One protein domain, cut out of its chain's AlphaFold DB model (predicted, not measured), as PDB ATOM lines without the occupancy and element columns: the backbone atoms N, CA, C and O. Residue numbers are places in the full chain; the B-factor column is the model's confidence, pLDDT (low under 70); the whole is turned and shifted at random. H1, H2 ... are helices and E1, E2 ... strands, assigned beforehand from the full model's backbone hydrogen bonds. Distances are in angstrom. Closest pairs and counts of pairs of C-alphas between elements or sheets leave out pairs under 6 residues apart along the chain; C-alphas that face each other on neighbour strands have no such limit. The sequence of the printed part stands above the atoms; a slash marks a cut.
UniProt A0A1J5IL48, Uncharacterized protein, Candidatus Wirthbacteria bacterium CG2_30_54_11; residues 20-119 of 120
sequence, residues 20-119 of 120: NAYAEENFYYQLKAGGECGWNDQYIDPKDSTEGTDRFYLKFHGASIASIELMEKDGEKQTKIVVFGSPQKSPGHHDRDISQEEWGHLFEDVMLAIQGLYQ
ATOM      1  N   ASN A  20      17.457 -25.621  27.130       89.50
ATOM      2  CA  ASN A  20      16.398 -26.585  26.878       89.50
ATOM      3  C   ASN A  20      15.055 -25.881  27.064       89.50
ATOM      4  O   ASN A  20      14.896 -25.141  28.039       89.50
ATOM      5  N   ALA A  21      14.118 -26.134  26.162       87.62
ATOM      6  CA  ALA A  21      12.728 -25.720  26.267       87.62
ATOM      7  C   ALA A  21      11.816 -26.917  25.983       87.62
ATOM      8  O   ALA A  21      12.235 -27.884  25.342       87.62
ATOM      9  N   TYR A  22      10.589 -26.846  26.492       89.38
ATOM     10  CA  TYR A  22       9.572 -27.879  26.325       89.38
ATOM     11  C   TYR A  22       8.277 -27.233  25.829       89.38
ATOM     12  O   TYR A  22       7.932 -26.129  26.257       89.38
ATOM     13  N   ALA A  23       7.586 -27.905  24.920       88.12
ATOM     14  CA  ALA A  23       6.300 -27.502  24.364       88.12
ATOM     15  C   ALA A  23       5.395 -28.726  24.173       88.12
ATOM     16  O   ALA A  23       5.827 -29.868  24.330       88.12
ATOM     17  N   GLU A  24       4.143 -28.482  23.807       89.50
ATOM     18  CA  GLU A  24       3.195 -29.529  23.421       89.50
ATOM     19  C   GLU A  24       3.634 -30.240  22.130       89.50
ATOM     20  O   GLU A  24       4.391 -29.685  21.331       89.50
ATOM     21  N   GLU A  25       3.141 -31.461  21.897       89.88
ATOM     22  CA  GLU A  25       3.398 -32.258  20.682       89.88
ATOM     23  C   GLU A  25       3.096 -31.491  19.383       89.88
ATOM     24  O   GLU A  25       3.858 -31.574  18.421       89.88
ATOM     25  N   ASN A  26       2.036 -30.676  19.357       86.19
ATOM     26  CA  ASN A  26       1.667 -29.899  18.168       86.19
ATOM     27  C   ASN A  26       2.798 -28.976  17.688       86.19
ATOM     28  O   ASN A  26       2.963 -28.771  16.484       86.19
ATOM     29  N   PHE A  27       3.612 -28.461  18.612       85.00
ATOM     30  CA  PHE A  27       4.724 -27.572  18.292       85.00
ATOM     31  C   PHE A  27       5.831 -28.276  17.497       85.00
ATOM     32  O   PHE A  27       6.407 -27.687  16.583       85.00
ATOM     33  N   TYR A  28       6.096 -29.558  17.781       86.69
ATOM     34  CA  TYR A  28       7.031 -30.377  17.010       86.69
ATOM     35  C   TYR A  28       6.617 -30.432  15.545       86.69
ATOM     36  O   TYR A  28       7.444 -30.208  14.664       86.69
ATOM     37  N   TYR A  29       5.337 -30.696  15.276       82.94
ATOM     38  CA  TYR A  29       4.830 -30.792  13.911       82.94
ATOM     39  C   TYR A  29       4.827 -29.443  13.194       82.94
ATOM     40  O   TYR A  29       5.149 -29.399  12.011       82.94
ATOM     41  N   GLN A  30       4.547 -28.344  13.902       79.50
ATOM     42  CA  GLN A  30       4.682 -26.997  13.342       79.50
ATOM     43  C   GLN A  30       6.133 -26.697  12.946       79.50
ATOM     44  O   GLN A  30       6.385 -26.287  11.814       79.50
ATOM     45  N   LEU A  31       7.098 -26.969  13.832       79.62
ATOM     46  CA  LEU A  31       8.523 -26.803  13.533       79.62
ATOM     47  C   LEU A  31       8.976 -27.724  12.393       79.62
ATOM     48  O   LEU A  31       9.665 -27.274  11.482       79.62
ATOM     49  N   LYS A  32       8.541 -28.991  12.407       77.62
ATOM     50  CA  LYS A  32       8.825 -29.981  11.359       77.62
ATOM     51  C   LYS A  32       8.185 -29.619  10.023       77.62
ATOM     52  O   LYS A  32       8.651 -30.112   9.007       77.62
ATOM     53  N   ALA A  33       7.134 -28.804   9.998       74.56
ATOM     54  CA  ALA A  33       6.551 -28.263   8.772       74.56
ATOM     55  C   ALA A  33       7.236 -26.959   8.313       74.56
ATOM     56  O   ALA A  33       7.003 -26.519   7.190       74.56
ATOM     57  N   GLY A  34       8.109 -26.365   9.136       68.62
ATOM     58  CA  GLY A  34       8.757 -25.073   8.881       68.62
ATOM     59  C   GLY A  34       7.969 -23.853   9.364       68.62
ATOM     60  O   GLY A  34       8.386 -22.728   9.077       68.62
ATOM     61  N   GLY A  35       6.858 -24.061  10.082       59.50
ATOM     62  CA  GLY A  35       5.904 -23.020  10.472       59.50
ATOM     63  C   GLY A  35       5.344 -22.234   9.275       59.50
ATOM     64  O   GLY A  35       5.516 -22.624   8.123       59.50
ATOM     65  N   GLU A  36       4.715 -21.082   9.529       48.38
ATOM     66  CA  GLU A  36       4.321 -20.138   8.463       48.38
ATOM     67  C   GLU A  36       5.531 -19.439   7.803       48.38
ATOM     68  O   GLU A  36       5.415 -18.872   6.719       48.38
ATOM     69  N   CYS A  37       6.711 -19.501   8.432       50.22
ATOM     70  CA  CYS A  37       7.917 -18.783   8.012       50.22
ATOM     71  C   CYS A  37       8.820 -19.552   7.025       50.22
ATOM     72  O   CYS A  37       9.824 -18.993   6.585       50.22
ATOM     73  N   GLY A  38       8.515 -20.808   6.672       50.75
ATOM     74  CA  GLY A  38       9.230 -21.552   5.620       50.75
ATOM     75  C   GLY A  38      10.658 -21.997   5.972       50.75
ATOM     76  O   GLY A  38      11.506 -22.107   5.091       50.75
ATOM     77  N   TRP A  39      10.951 -22.259   7.249       59.47
ATOM     78  CA  TRP A  39      12.314 -22.554   7.736       59.47
ATOM     79  C   TRP A  39      12.859 -23.944   7.345       59.47
ATOM     80  O   TRP A  39      14.022 -24.253   7.594       59.47
ATOM     81  N   ASN A  40      12.030 -24.800   6.754       59.25
ATOM     82  CA  ASN A  40      12.291 -26.234   6.645       59.25
ATOM     83  C   ASN A  40      13.336 -26.593   5.580       59.25
ATOM     84  O   ASN A  40      14.314 -27.278   5.865       59.25
ATOM     85  N   ASP A  41      13.170 -26.068   4.366       53.69
ATOM     86  CA  ASP A  41      13.890 -26.568   3.187       53.69
ATOM     87  C   ASP A  41      15.381 -26.191   3.164       53.69
ATOM     88  O   ASP A  41      16.168 -26.799   2.441       53.69
ATOM     89  N   GLN A  42      15.784 -25.184   3.945       57.69
ATOM     90  CA  GLN A  42      17.170 -24.700   3.993       57.69
ATOM     91  C   GLN A  42      17.970 -25.231   5.187       57.69
ATOM     92  O   GLN A  42      19.200 -25.226   5.135       57.69
ATOM     93  N   TYR A  43      17.296 -25.665   6.256       65.31
ATOM     94  CA  TYR A  43      17.937 -25.874   7.557       65.31
ATOM     95  C   TYR A  43      17.652 -27.242   8.185       65.31
ATOM     96  O   TYR A  43      18.303 -27.587   9.170       65.31
ATOM     97  N   ILE A  44      16.730 -28.042   7.640       67.19
ATOM     98  CA  ILE A  44      16.457 -29.403   8.115       67.19
ATOM     99  C   ILE A  44      17.046 -30.406   7.119       67.19
ATOM    100  O   ILE A  44      16.791 -30.354   5.920       67.19
ATOM    101  N   ASP A  45      17.876 -31.324   7.617       63.06
ATOM    102  CA  ASP A  45      18.460 -32.379   6.791       63.06
ATOM    103  C   ASP A  45      17.380 -33.412   6.433       63.06
ATOM    104  O   ASP A  45      16.757 -33.980   7.337       63.06
ATOM    105  N   PRO A  46      17.182 -33.736   5.144       59.75
ATOM    106  CA  PRO A  46      16.236 -34.767   4.729       59.75
ATOM    107  C   PRO A  46      16.484 -36.124   5.408       59.75
ATOM    108  O   PRO A  46      15.540 -36.875   5.643       59.75
ATOM    109  N   LYS A  47      17.732 -36.445   5.777       62.19
ATOM    110  CA  LYS A  47      18.084 -37.690   6.483       62.19
ATOM    111  C   LYS A  47      17.664 -37.693   7.951       62.19
ATOM    112  O   LYS A  47      17.470 -38.763   8.523       62.19
ATOM    113  N   ASP A  48      17.473 -36.528   8.556       59.72
ATOM    114  CA  ASP A  48      16.935 -36.419   9.912       59.72
ATOM    115  C   ASP A  48      15.398 -36.578   9.921       59.72
ATOM    116  O   ASP A  48      14.784 -36.697  10.974       59.72
ATOM    117  N   SER A  49      14.759 -36.655   8.743       56.00
ATOM    118  CA  SER A  49      13.320 -36.914   8.590       56.00
ATOM    119  C   SER A  49      12.961 -38.384   8.317       56.00
ATOM    120  O   SER A  49      11.796 -38.695   8.056       56.00
ATOM    121  N   THR A  50      13.940 -39.293   8.388       55.62
ATOM    122  CA  THR A  50      13.748 -40.725   8.104       55.62
ATOM    123  C   THR A  50      12.771 -41.371   9.101       55.62
ATOM    124  O   THR A  50      12.844 -41.109  10.306       55.62
ATOM    125  N   GLU A  51      11.857 -42.220   8.610       51.91
ATOM    126  CA  GLU A  51      10.865 -42.948   9.423       51.91
ATOM    127  C   GLU A  51      11.499 -43.606  10.663       51.91
ATOM    128  O   GLU A  51      12.523 -44.283  10.571       51.91
ATOM    129  N   GLY A  52      10.885 -43.398  11.833       58.00
ATOM    130  CA  GLY A  52      11.345 -43.946  13.116       58.00
ATOM    131  C   GLY A  52      12.282 -43.041  13.923       58.00
ATOM    132  O   GLY A  52      12.640 -43.402  15.043       58.00
ATOM    133  N   THR A  53      12.653 -41.865  13.403       66.88
ATOM    134  CA  THR A  53      13.416 -40.862  14.163       66.88
ATOM    135  C   THR A  53      12.514 -39.692  14.545       66.88
ATOM    136  O   THR A  53      12.230 -38.810  13.737       66.88
ATOM    137  N   ASP A  54      12.083 -39.652  15.805       79.75
ATOM    138  CA  ASP A  54      11.313 -38.541  16.385       79.75
ATOM    139  C   ASP A  54      12.218 -37.355  16.763       79.75
ATOM    140  O   ASP A  54      12.143 -36.786  17.852       79.75
ATOM    141  N   ARG A  55      13.162 -37.021  15.882       85.50
ATOM    142  CA  ARG A  55      14.124 -35.950  16.101       85.50
ATOM    143  C   ARG A  55      14.634 -35.402  14.790       85.50
ATOM    144  O   ARG A  55      15.045 -36.173  13.935       85.50
ATOM    145  N   PHE A  56      14.742 -34.085  14.716       83.62
ATOM    146  CA  PHE A  56      15.467 -33.409  13.652       83.62
ATOM    147  C   PHE A  56      16.354 -32.294  14.204       83.62
ATOM    148  O   PHE A  56      16.247 -31.896  15.368       83.62
ATOM    149  N   TYR A  57      17.263 -31.810  13.363       83.94
ATOM    150  CA  TYR A  57      18.203 -30.753  13.707       83.94
ATOM    151  C   TYR A  57      17.972 -29.519  12.842       83.94
ATOM    152  O   TYR A  57      17.716 -29.637  11.647       83.94
ATOM    153  N   LEU A  58      18.120 -28.343  13.450       82.19
ATOM    154  CA  LEU A  58      18.229 -27.077  12.733       82.19
ATOM    155  C   LEU A  58      19.706 -26.826  12.440       82.19
ATOM    156  O   LEU A  58      20.485 -26.592  13.369       82.19
ATOM    157  N   LYS A  59      20.097 -26.908  11.169       80.50
ATOM    158  CA  LYS A  59      21.482 -26.791  10.713       80.50
ATOM    159  C   LYS A  59      21.712 -25.464  10.010       80.50
ATOM    160  O   LYS A  59      21.012 -25.151   9.061       80.50
ATOM    161  N   PHE A  60      22.744 -24.728  10.403       76.69
ATOM    162  CA  PHE A  60      23.213 -23.531   9.703       76.69
ATOM    163  C   PHE A  60      24.658 -23.754   9.274       76.69
ATOM    164  O   PHE A  60      25.491 -24.132  10.093       76.69
ATOM    165  N   HIS A  61      24.961 -23.563   7.986       75.19
ATOM    166  CA  HIS A  61      26.292 -23.843   7.424       75.19
ATOM    167  C   HIS A  61      26.821 -25.259   7.755       75.19
ATOM    168  O   HIS A  61      28.007 -25.438   8.021       75.19
ATOM    169  N   GLY A  62      25.930 -26.258   7.779       74.25
ATOM    170  CA  GLY A  62      26.261 -27.648   8.129       74.25
ATOM    171  C   GLY A  62      26.344 -27.936   9.635       74.25
ATOM    172  O   GLY A  62      26.460 -29.095  10.024       74.25
ATOM    173  N   ALA A  63      26.228 -26.924  10.500       80.69
ATOM    174  CA  ALA A  63      26.298 -27.080  11.949       80.69
ATOM    175  C   ALA A  63      24.916 -27.146  12.604       80.69
ATOM    176  O   ALA A  63      24.105 -26.240  12.421       80.69
ATOM    177  N   SER A  64      24.662 -28.165  13.429       86.69
ATOM    178  CA  SER A  64      23.394 -28.310  14.157       86.69
ATOM    179  C   SER A  64      23.307 -27.304  15.313       86.69
ATOM    180  O   SER A  64      23.884 -27.510  16.374       86.69
ATOM    181  N   ILE A  65      22.569 -26.210  15.145       87.00
ATOM    182  CA  ILE A  65      22.392 -25.176  16.180       87.00
ATOM    183  C   ILE A  65      21.349 -25.594  17.220       87.00
ATOM    184  O   ILE A  65      21.486 -25.257  18.401       87.00
ATOM    185  N   ALA A  66      20.345 -26.375  16.816       88.75
ATOM    186  CA  ALA A  66      19.357 -26.924  17.736       88.75
ATOM    187  C   ALA A  66      18.929 -28.353  17.383       88.75
ATOM    188  O   ALA A  66      18.938 -28.724  16.210       88.75
ATOM    189  N   SER A  67      18.533 -29.136  18.392       89.81
ATOM    190  CA  SER A  67      17.783 -30.386  18.217       89.81
ATOM    191  C   SER A  67      16.338 -30.208  18.656       89.81
ATOM    192  O   SER A  67      16.068 -29.587  19.687       89.81
ATOM    193  N   ILE A  68      15.421 -30.760  17.870       89.12
ATOM    194  CA  ILE A  68      13.991 -30.798  18.153       89.12
ATOM    195  C   ILE A  68      13.598 -32.267  18.231       89.12
ATOM    196  O   ILE A  68      13.812 -33.010  17.279       89.12
ATOM    197  N   GLU A  69      13.079 -32.694  19.375       89.94
ATOM    198  CA  GLU A  69      12.809 -34.093  19.714       89.94
ATOM    199  C   GLU A  69      11.352 -34.237  20.172       89.94
ATOM    200  O   GLU A  69      10.897 -33.450  21.002       89.94
ATOM    201  N   LEU A  70      10.631 -35.248  19.685       90.25
ATOM    202  CA  LEU A  70       9.415 -35.721  20.345       90.25
ATOM    203  C   LEU A  70       9.842 -36.658  21.477       90.25
ATOM    204  O   LEU A  70      10.599 -37.606  21.260       90.25
ATOM    205  N   MET A  71       9.377 -36.401  22.693       90.25
ATOM    206  CA  MET A  71       9.651 -37.251  23.847       90.25
ATOM    207  C   MET A  71       8.369 -37.573  24.602       90.25
ATOM    208  O   MET A  71       7.449 -36.765  24.637       90.25
ATOM    209  N   GLU A  72       8.325 -38.733  25.246       89.44
ATOM    210  CA  GLU A  72       7.247 -39.089  26.165       89.44
ATOM    211  C   GLU A  72       7.704 -38.832  27.603       89.44
ATOM    212  O   GLU A  72       8.779 -39.279  28.018       89.44
ATOM    213  N   LYS A  73       6.910 -38.079  28.362       82.56
ATOM    214  CA  LYS A  73       7.166 -37.774  29.766       82.56
ATOM    215  C   LYS A  73       5.856 -37.815  30.534       82.56
ATOM    216  O   LYS A  73       4.898 -37.165  30.145       82.56
ATOM    217  N   ASP A  74       5.830 -38.577  31.624       87.62
ATOM    218  CA  ASP A  74       4.652 -38.699  32.492       87.62
ATOM    219  C   ASP A  74       3.374 -39.152  31.739       87.62
ATOM    220  O   ASP A  74       2.259 -38.836  32.139       87.62
ATOM    221  N   GLY A  75       3.539 -39.919  30.651       86.56
ATOM    222  CA  GLY A  75       2.446 -40.388  29.788       86.56
ATOM    223  C   GLY A  75       1.963 -39.366  28.750       86.56
ATOM    224  O   GLY A  75       1.022 -39.652  28.013       86.56
ATOM    225  N   GLU A  76       2.602 -38.198  28.663       88.19
ATOM    226  CA  GLU A  76       2.303 -37.157  27.681       88.19
ATOM    227  C   GLU A  76       3.445 -37.007  26.673       88.19
ATOM    228  O   GLU A  76       4.629 -36.996  27.028       88.19
ATOM    229  N   LYS A  77       3.095 -36.853  25.394       89.19
ATOM    230  CA  LYS A  77       4.063 -36.494  24.358       89.19
ATOM    231  C   LYS A  77       4.348 -34.999  24.398       89.19
ATOM    232  O   LYS A  77       3.443 -34.171  24.327       89.19
ATOM    233  N   GLN A  78       5.626 -34.656  24.479       91.50
ATOM    234  CA  GLN A  78       6.120 -33.290  24.560       91.50
ATOM    235  C   GLN A  78       7.213 -33.061  23.522       91.50
ATOM    236  O   GLN A  78       8.045 -33.926  23.246       91.50
ATOM    237  N   THR A  79       7.234 -31.856  22.976       90.75
ATOM    238  CA  THR A  79       8.321 -31.370  22.134       90.75
ATOM    239  C   THR A  79       9.438 -30.866  23.029       90.75
ATOM    240  O   THR A  79       9.230 -29.963  23.836       90.75
ATOM    241  N   LYS A  80      10.641 -31.401  22.869       92.31
ATOM    242  CA  LYS A  80      11.850 -30.924  23.535       92.31
ATOM    243  C   LYS A  80      12.743 -30.226  22.527       92.31
ATOM    244  O   LYS A  80      13.053 -30.767  21.472       92.31
ATOM    245  N   ILE A  81      13.199 -29.038  22.896       90.38
ATOM    246  CA  ILE A  81      14.051 -28.195  22.064       90.38
ATOM    247  C   ILE A  81      15.356 -27.964  22.805       90.38
ATOM    248  O   ILE A  81      15.345 -27.490  23.941       90.38
ATOM    249  N   VAL A  82      16.480 -28.277  22.169       91.88
ATOM    250  CA  VAL A  82      17.819 -28.059  22.719       91.88
ATOM    251  C   VAL A  82      18.573 -27.115  21.802       91.88
ATOM    252  O   VAL A  82      18.939 -27.511  20.706       91.88
ATOM    253  N   VAL A  83      18.847 -25.888  22.243       90.94
ATOM    254  CA  VAL A  83      19.680 -24.932  21.491       90.94
ATOM    255  C   VAL A  83      21.096 -24.981  22.052       90.94
ATOM    256  O   VAL A  83      21.314 -24.722  23.241       90.94
ATOM    257  N   PHE A  84      22.074 -25.348  21.229       90.75
ATOM    258  CA  PHE A  84      23.443 -25.617  21.664       90.75
ATOM    259  C   PHE A  84      24.229 -24.320  21.861       90.75
ATOM    260  O   PHE A  84      24.332 -23.498  20.966       90.75
ATOM    261  N   GLY A  85      24.839 -24.130  23.034       87.50
ATOM    262  CA  GLY A  85      25.555 -22.884  23.350       87.50
ATOM    263  C   GLY A  85      26.927 -22.731  22.683       87.50
ATOM    264  O   GLY A  85      27.551 -21.683  22.811       87.50
ATOM    265  N   SER A  86      27.440 -23.765  22.018       86.00
ATOM    266  CA  SER A  86      28.700 -23.679  21.276       86.00
ATOM    267  C   SER A  86      28.809 -24.795  20.229       86.00
ATOM    268  O   SER A  86      28.163 -25.838  20.402       86.00
ATOM    269  N   PRO A  87      29.677 -24.641  19.209       82.56
ATOM    270  CA  PRO A  87      29.894 -25.669  18.190       82.56
ATOM    271  C   PRO A  87      30.299 -27.026  18.780       82.56
ATOM    272  O   PRO A  87      29.862 -28.070  18.310       82.56
ATOM    273  N   GLN A  88      31.082 -27.037  19.864       83.12
ATOM    274  CA  GLN A  88      31.569 -28.268  20.506       83.12
ATOM    275  C   GLN A  88      30.467 -29.060  21.225       83.12
ATOM    276  O   GLN A  88      30.686 -30.204  21.611       83.12
ATOM    277  N   LYS A  89      29.306 -28.442  21.469       83.56
ATOM    278  CA  LYS A  89      28.150 -29.095  22.099       83.56
ATOM    279  C   LYS A  89      27.125 -29.586  21.084       83.56
ATOM    280  O   LYS A  89      26.239 -30.345  21.465       83.56
ATOM    281  N   SER A  90      27.235 -29.137  19.837       84.81
ATOM    282  CA  SER A  90      26.423 -29.622  18.730       84.81
ATOM    283  C   SER A  90      26.882 -31.022  18.319       84.81
ATOM    284  O   SER A  90      28.086 -31.250  18.199       84.81
ATOM    285  N   PRO A  91      25.957 -31.956  18.052       78.06
ATOM    286  CA  PRO A  91      26.297 -33.229  17.439       78.06
ATOM    287  C   PRO A  91      26.693 -33.046  15.965       78.06
ATOM    288  O   PRO A  91      26.172 -32.170  15.274       78.06
ATOM    289  N   GLY A  92      27.580 -33.921  15.486       71.31
ATOM    290  CA  GLY A  92      28.022 -33.969  14.089       71.31
ATOM    291  C   GLY A  92      29.389 -33.330  13.831       71.31
ATOM    292  O   GLY A  92      29.963 -32.666  14.691       71.31
ATOM    293  N   HIS A  93      29.920 -33.587  12.633       62.06
ATOM    294  CA  HIS A  93      31.044 -32.830  12.088       62.06
ATOM    295  C   HIS A  93      30.506 -31.546  11.469       62.06
ATOM    296  O   HIS A  93      29.505 -31.574  10.759       62.06
ATOM    297  N   HIS A  94      31.182 -30.437  11.747       66.50
ATOM    298  CA  HIS A  94      30.897 -29.166  11.104       66.50
ATOM    299  C   HIS A  94      31.647 -29.139   9.776       66.50
ATOM    300  O   HIS A  94      32.864 -29.317   9.764       66.50
ATOM    301  N   ASP A  95      30.944 -28.906   8.667       64.12
ATOM    302  CA  ASP A  95      31.579 -28.767   7.345       64.12
ATOM    303  C   ASP A  95      32.516 -27.544   7.283       64.12
ATOM    304  O   ASP A  95      33.386 -27.447   6.416       64.12
ATOM    305  N   ARG A  96      32.346 -26.604   8.222       70.25
ATOM    306  CA  ARG A  96      33.131 -25.380   8.362       70.25
ATOM    307  C   ARG A  96      33.391 -25.061   9.833       70.25
ATOM    308  O   ARG A  96      32.505 -25.198  10.672       70.25
ATOM    309  N   ASP A  97      34.577 -24.532  10.123       74.00
ATOM    310  CA  ASP A  97      34.878 -23.933  11.424       74.00
ATOM    311  C   ASP A  97      34.057 -22.646  11.617       74.00
ATOM    312  O   ASP A  97      34.372 -21.593  11.056       74.00
ATOM    313  N   ILE A  98      32.987 -22.732  12.410       79.31
ATOM    314  CA  ILE A  98      32.163 -21.583  12.804       79.31
ATOM    315  C   ILE A  98      32.793 -20.913  14.025       79.31
ATOM    316  O   ILE A  98      33.059 -21.551  15.047       79.31
ATOM    317  N   SER A  99      33.023 -19.602  13.936       83.75
ATOM    318  CA  SER A  99      33.580 -18.834  15.054       83.75
ATOM    319  C   SER A  99      32.600 -18.749  16.233       83.75
ATOM    320  O   SER A  99      31.384 -18.795  16.064       83.75
ATOM    321  N   GLN A 100      33.109 -18.554  17.455       81.81
ATOM    322  CA  GLN A 100      32.261 -18.391  18.648       81.81
ATOM    323  C   GLN A 100      31.330 -17.166  18.564       81.81
ATOM    324  O   GLN A 100      30.290 -17.136  19.220       81.81
ATOM    325  N   GLU A 101      31.718 -16.143  17.799       85.25
ATOM    326  CA  GLU A 101      30.917 -14.939  17.569       85.25
ATOM    327  C   GLU A 101      29.771 -15.208  16.594       85.25
ATOM    328  O   GLU A 101      28.622 -14.941  16.928       85.25
ATOM    329  N   GLU A 102      30.066 -15.835  15.456       85.19
ATOM    330  CA  GLU A 102      29.061 -16.281  14.483       85.19
ATOM    331  C   GLU A 102      28.057 -17.249  15.121       85.19
ATOM    332  O   GLU A 102      26.851 -17.084  14.967       85.19
ATOM    333  N   TRP A 103      28.539 -18.178  15.952       87.00
ATOM    334  CA  TRP A 103      27.675 -19.056  16.738       87.00
ATOM    335  C   TRP A 103      26.731 -18.288  17.664       87.00
ATOM    336  O   TRP A 103      25.593 -18.699  17.865       87.00
ATOM    337  N   GLY A 104      27.199 -17.184  18.252       86.81
ATOM    338  CA  GLY A 104      26.374 -16.357  19.126       86.81
ATOM    339  C   GLY A 104      25.207 -15.715  18.404       86.81
ATOM    340  O   GLY A 104      24.094 -15.774  18.913       86.81
ATOM    341  N   HIS A 105      25.443 -15.203  17.199       86.88
ATOM    342  CA  HIS A 105      24.380 -14.662  16.358       86.88
ATOM    343  C   HIS A 105      23.364 -15.744  15.976       86.88
ATOM    344  O   HIS A 105      22.176 -15.578  16.230       86.88
ATOM    345  N   LEU A 106      23.833 -16.903  15.496       86.19
ATOM    346  CA  LEU A 106      22.956 -18.028  15.145       86.19
ATOM    347  C   LEU A 106      22.137 -18.528  16.343       86.19
ATOM    348  O   LEU A 106      20.954 -18.837  16.219       86.19
ATOM    349  N   PHE A 107      22.760 -18.600  17.519       88.12
ATOM    350  CA  PHE A 107      22.094 -18.987  18.756       88.12
ATOM    351  C   PHE A 107      20.971 -18.011  19.128       88.12
ATOM    352  O   PHE A 107      19.880 -18.443  19.501       88.12
ATOM    353  N   GLU A 108      21.240 -16.707  19.059       86.12
ATOM    354  CA  GLU A 108      20.267 -15.660  19.381       86.12
ATOM    355  C   GLU A 108      19.100 -15.651  18.386       86.12
ATOM    356  O   GLU A 108      17.949 -15.643  18.821       86.12
ATOM    357  N   ASP A 109      19.379 -15.760  17.086       83.50
ATOM    358  CA  ASP A 109      18.358 -15.795  16.034       83.50
ATOM    359  C   ASP A 109      17.415 -16.998  16.193       83.50
ATOM    360  O   ASP A 109      16.190 -16.852  16.152       83.50
ATOM    361  N   VAL A 110      17.969 -18.189  16.460       82.88
ATOM    362  CA  VAL A 110      17.177 -19.404  16.713       82.88
ATOM    363  C   VAL A 110      16.331 -19.258  17.978       82.88
ATOM    364  O   VAL A 110      15.152 -19.615  17.976       82.88
ATOM    365  N   MET A 111      16.894 -18.706  19.056       84.69
ATOM    366  CA  MET A 111      16.146 -18.460  20.292       84.69
ATOM    367  C   MET A 111      14.984 -17.482  20.076       84.69
ATOM    368  O   MET A 111      13.887 -17.738  20.576       84.69
ATOM    369  N   LEU A 112      15.201 -16.389  19.337       82.75
ATOM    370  CA  LEU A 112      14.168 -15.392  19.042       82.75
ATOM    371  C   LEU A 112      13.045 -15.973  18.185       82.75
ATOM    372  O   LEU A 112      11.873 -15.738  18.469       82.75
ATOM    373  N   ALA A 113      13.379 -16.767  17.172       77.88
ATOM    374  CA  ALA A 113      12.368 -17.385  16.331       77.88
ATOM    375  C   ALA A 113      11.542 -18.437  17.067       77.88
ATOM    376  O   ALA A 113      10.320 -18.435  16.948       77.88
ATOM    377  N   ILE A 114      12.180 -19.283  17.886       78.56
ATOM    378  CA  ILE A 114      11.452 -20.219  18.749       78.56
ATOM    379  C   ILE A 114      10.498 -19.438  19.660       78.56
ATOM    380  O   ILE A 114       9.330 -19.796  19.751       78.56
ATOM    381  N   GLN A 115      10.956 -18.351  20.291       78.25
ATOM    382  CA  GLN A 115      10.100 -17.500  21.127       78.25
ATOM    383  C   GLN A 115       8.929 -16.881  20.355       78.25
ATOM    384  O   GLN A 115       7.827 -16.839  20.892       78.25
ATOM    385  N   GLY A 116       9.147 -16.426  19.119       72.25
ATOM    386  CA  GLY A 116       8.086 -15.878  18.272       72.25
ATOM    387  C   GLY A 116       6.980 -16.894  17.987       72.25
ATOM    388  O   GLY A 116       5.807 -16.545  18.027       72.25
ATOM    389  N   LEU A 117       7.340 -18.166  17.802       69.56
ATOM    390  CA  LEU A 117       6.376 -19.246  17.580       69.56
ATOM    391  C   LEU A 117       5.534 -19.582  18.828       69.56
ATOM    392  O   LEU A 117       4.436 -20.099  18.682       69.56
ATOM    393  N   TYR A 118       6.005 -19.278  20.044       67.56
ATOM    394  CA  TYR A 118       5.214 -19.440  21.280       67.56
ATOM    395  C   TYR A 118       4.156 -18.340  21.487       67.56
ATOM    396  O   TYR A 118       3.340 -18.457  22.399       67.56
ATOM    397  N   GLN A 119       4.211 -17.239  20.731       65.00
ATOM    398  CA  GLN A 119       3.330 -16.075  20.919       65.00
ATOM    399  C   GLN A 119       2.093 -16.080  20.009       65.00
ATOM    400  O   GLN A 119       1.286 -15.151  20.101       65.00
TER     401      GLN A 119
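This is residues 20 to 119 of the 120 residues of an uncharacterized protein of Candidatus Wirthbacteria bacterium CG2_30_54_11 (UniProt A0A1J5IL48). A strongly twisted sheet of four antiparallel strands has two helices over one face, the long H4 and the shorter H1, both running along the strands. Two small helices, H2 and H3, sit by the edge strand E2, and a long link, residues 84 to 99, leads from E4 to H4. The printed part has 100 residues with four named helices and four named strands, in the order E1 H1 H2 H3 E2 E3 E4 H4; the sheet's order is E1 - E4 - E3 - E2, and the class is mixed, helices and strands. The whole is compact, with a radius of gyration of the C-alphas of 13.2 A and spans of 40 by 30 by 27 A.

E1, residues 20 to 24, begins with C-alpha 20 at (16.398, -26.585, 26.878) and measures 14.0 A. H1 is residues 25 to 33, 13.0 A. H2, residues 40 to 43, and H3, residues 46 to 49, have four residues each. E2, residues 55 to 60, measures 16.7 A. E3, residues 63 to 73, is the longest strand at 28.2 A, and E4, residues 76 to 83, measures 22.1 A. H4, residues 100 to 117, is 25.9 A long and ends with C-alpha 117 at (6.376, -19.246, 17.580).

E2, E3 and E4 form a meander, each strand the antiparallel neighbour of the one before; E2 and E3 form a hairpin, as do E3 and E4. Within hydrogen-bond range are N 58 and O 66 of E2 and E3, 2.9 A, N 69 and O 80 of E3 and E4, 2.8 A, and N 23 and O 79 of E1 and E4, 2.8 A. H1 and H4 are on the same face of the sheet, making two layers, helices on one face of a sheet. H1 has a height of 8.7 A over the sheet; its closest C-alphas to E4 are those of Glu 25 and Gln 78, 4.8 A. H4 has a height of 8.4 A and stands at 5 degrees to E4 on the local plane; its closest C-alphas to E3 are those of Phe 107 and Ile 65, 6.7 A. H1 and H4 are near each other. H2 and H3 only graze the sheet; the closest C-alphas of H3 and E2 are those of Asp 48 and Phe 56, 5.0 A. H1 and H2 only just touch, only at the corner, with 3 pairs of C-alphas within 8 A, the closest those of Ala 33 and Asn 40, 6.4 A. Every O i to N i+4 pair is within hydrogen-bond range in H4 and 4 of 5 are in H1, while H2 and H3 are too short for such a pair.

The C-alphas farthest apart are those of Gly 75 and Asp 97, 40.7 A. The printed part has no cut, and the link from E4 to H4 is long, with 16 residues. The mean pLDDT of the printed part is 78.1; residues 34 to 53, 93 to 95 and 117 to 119 are under 70.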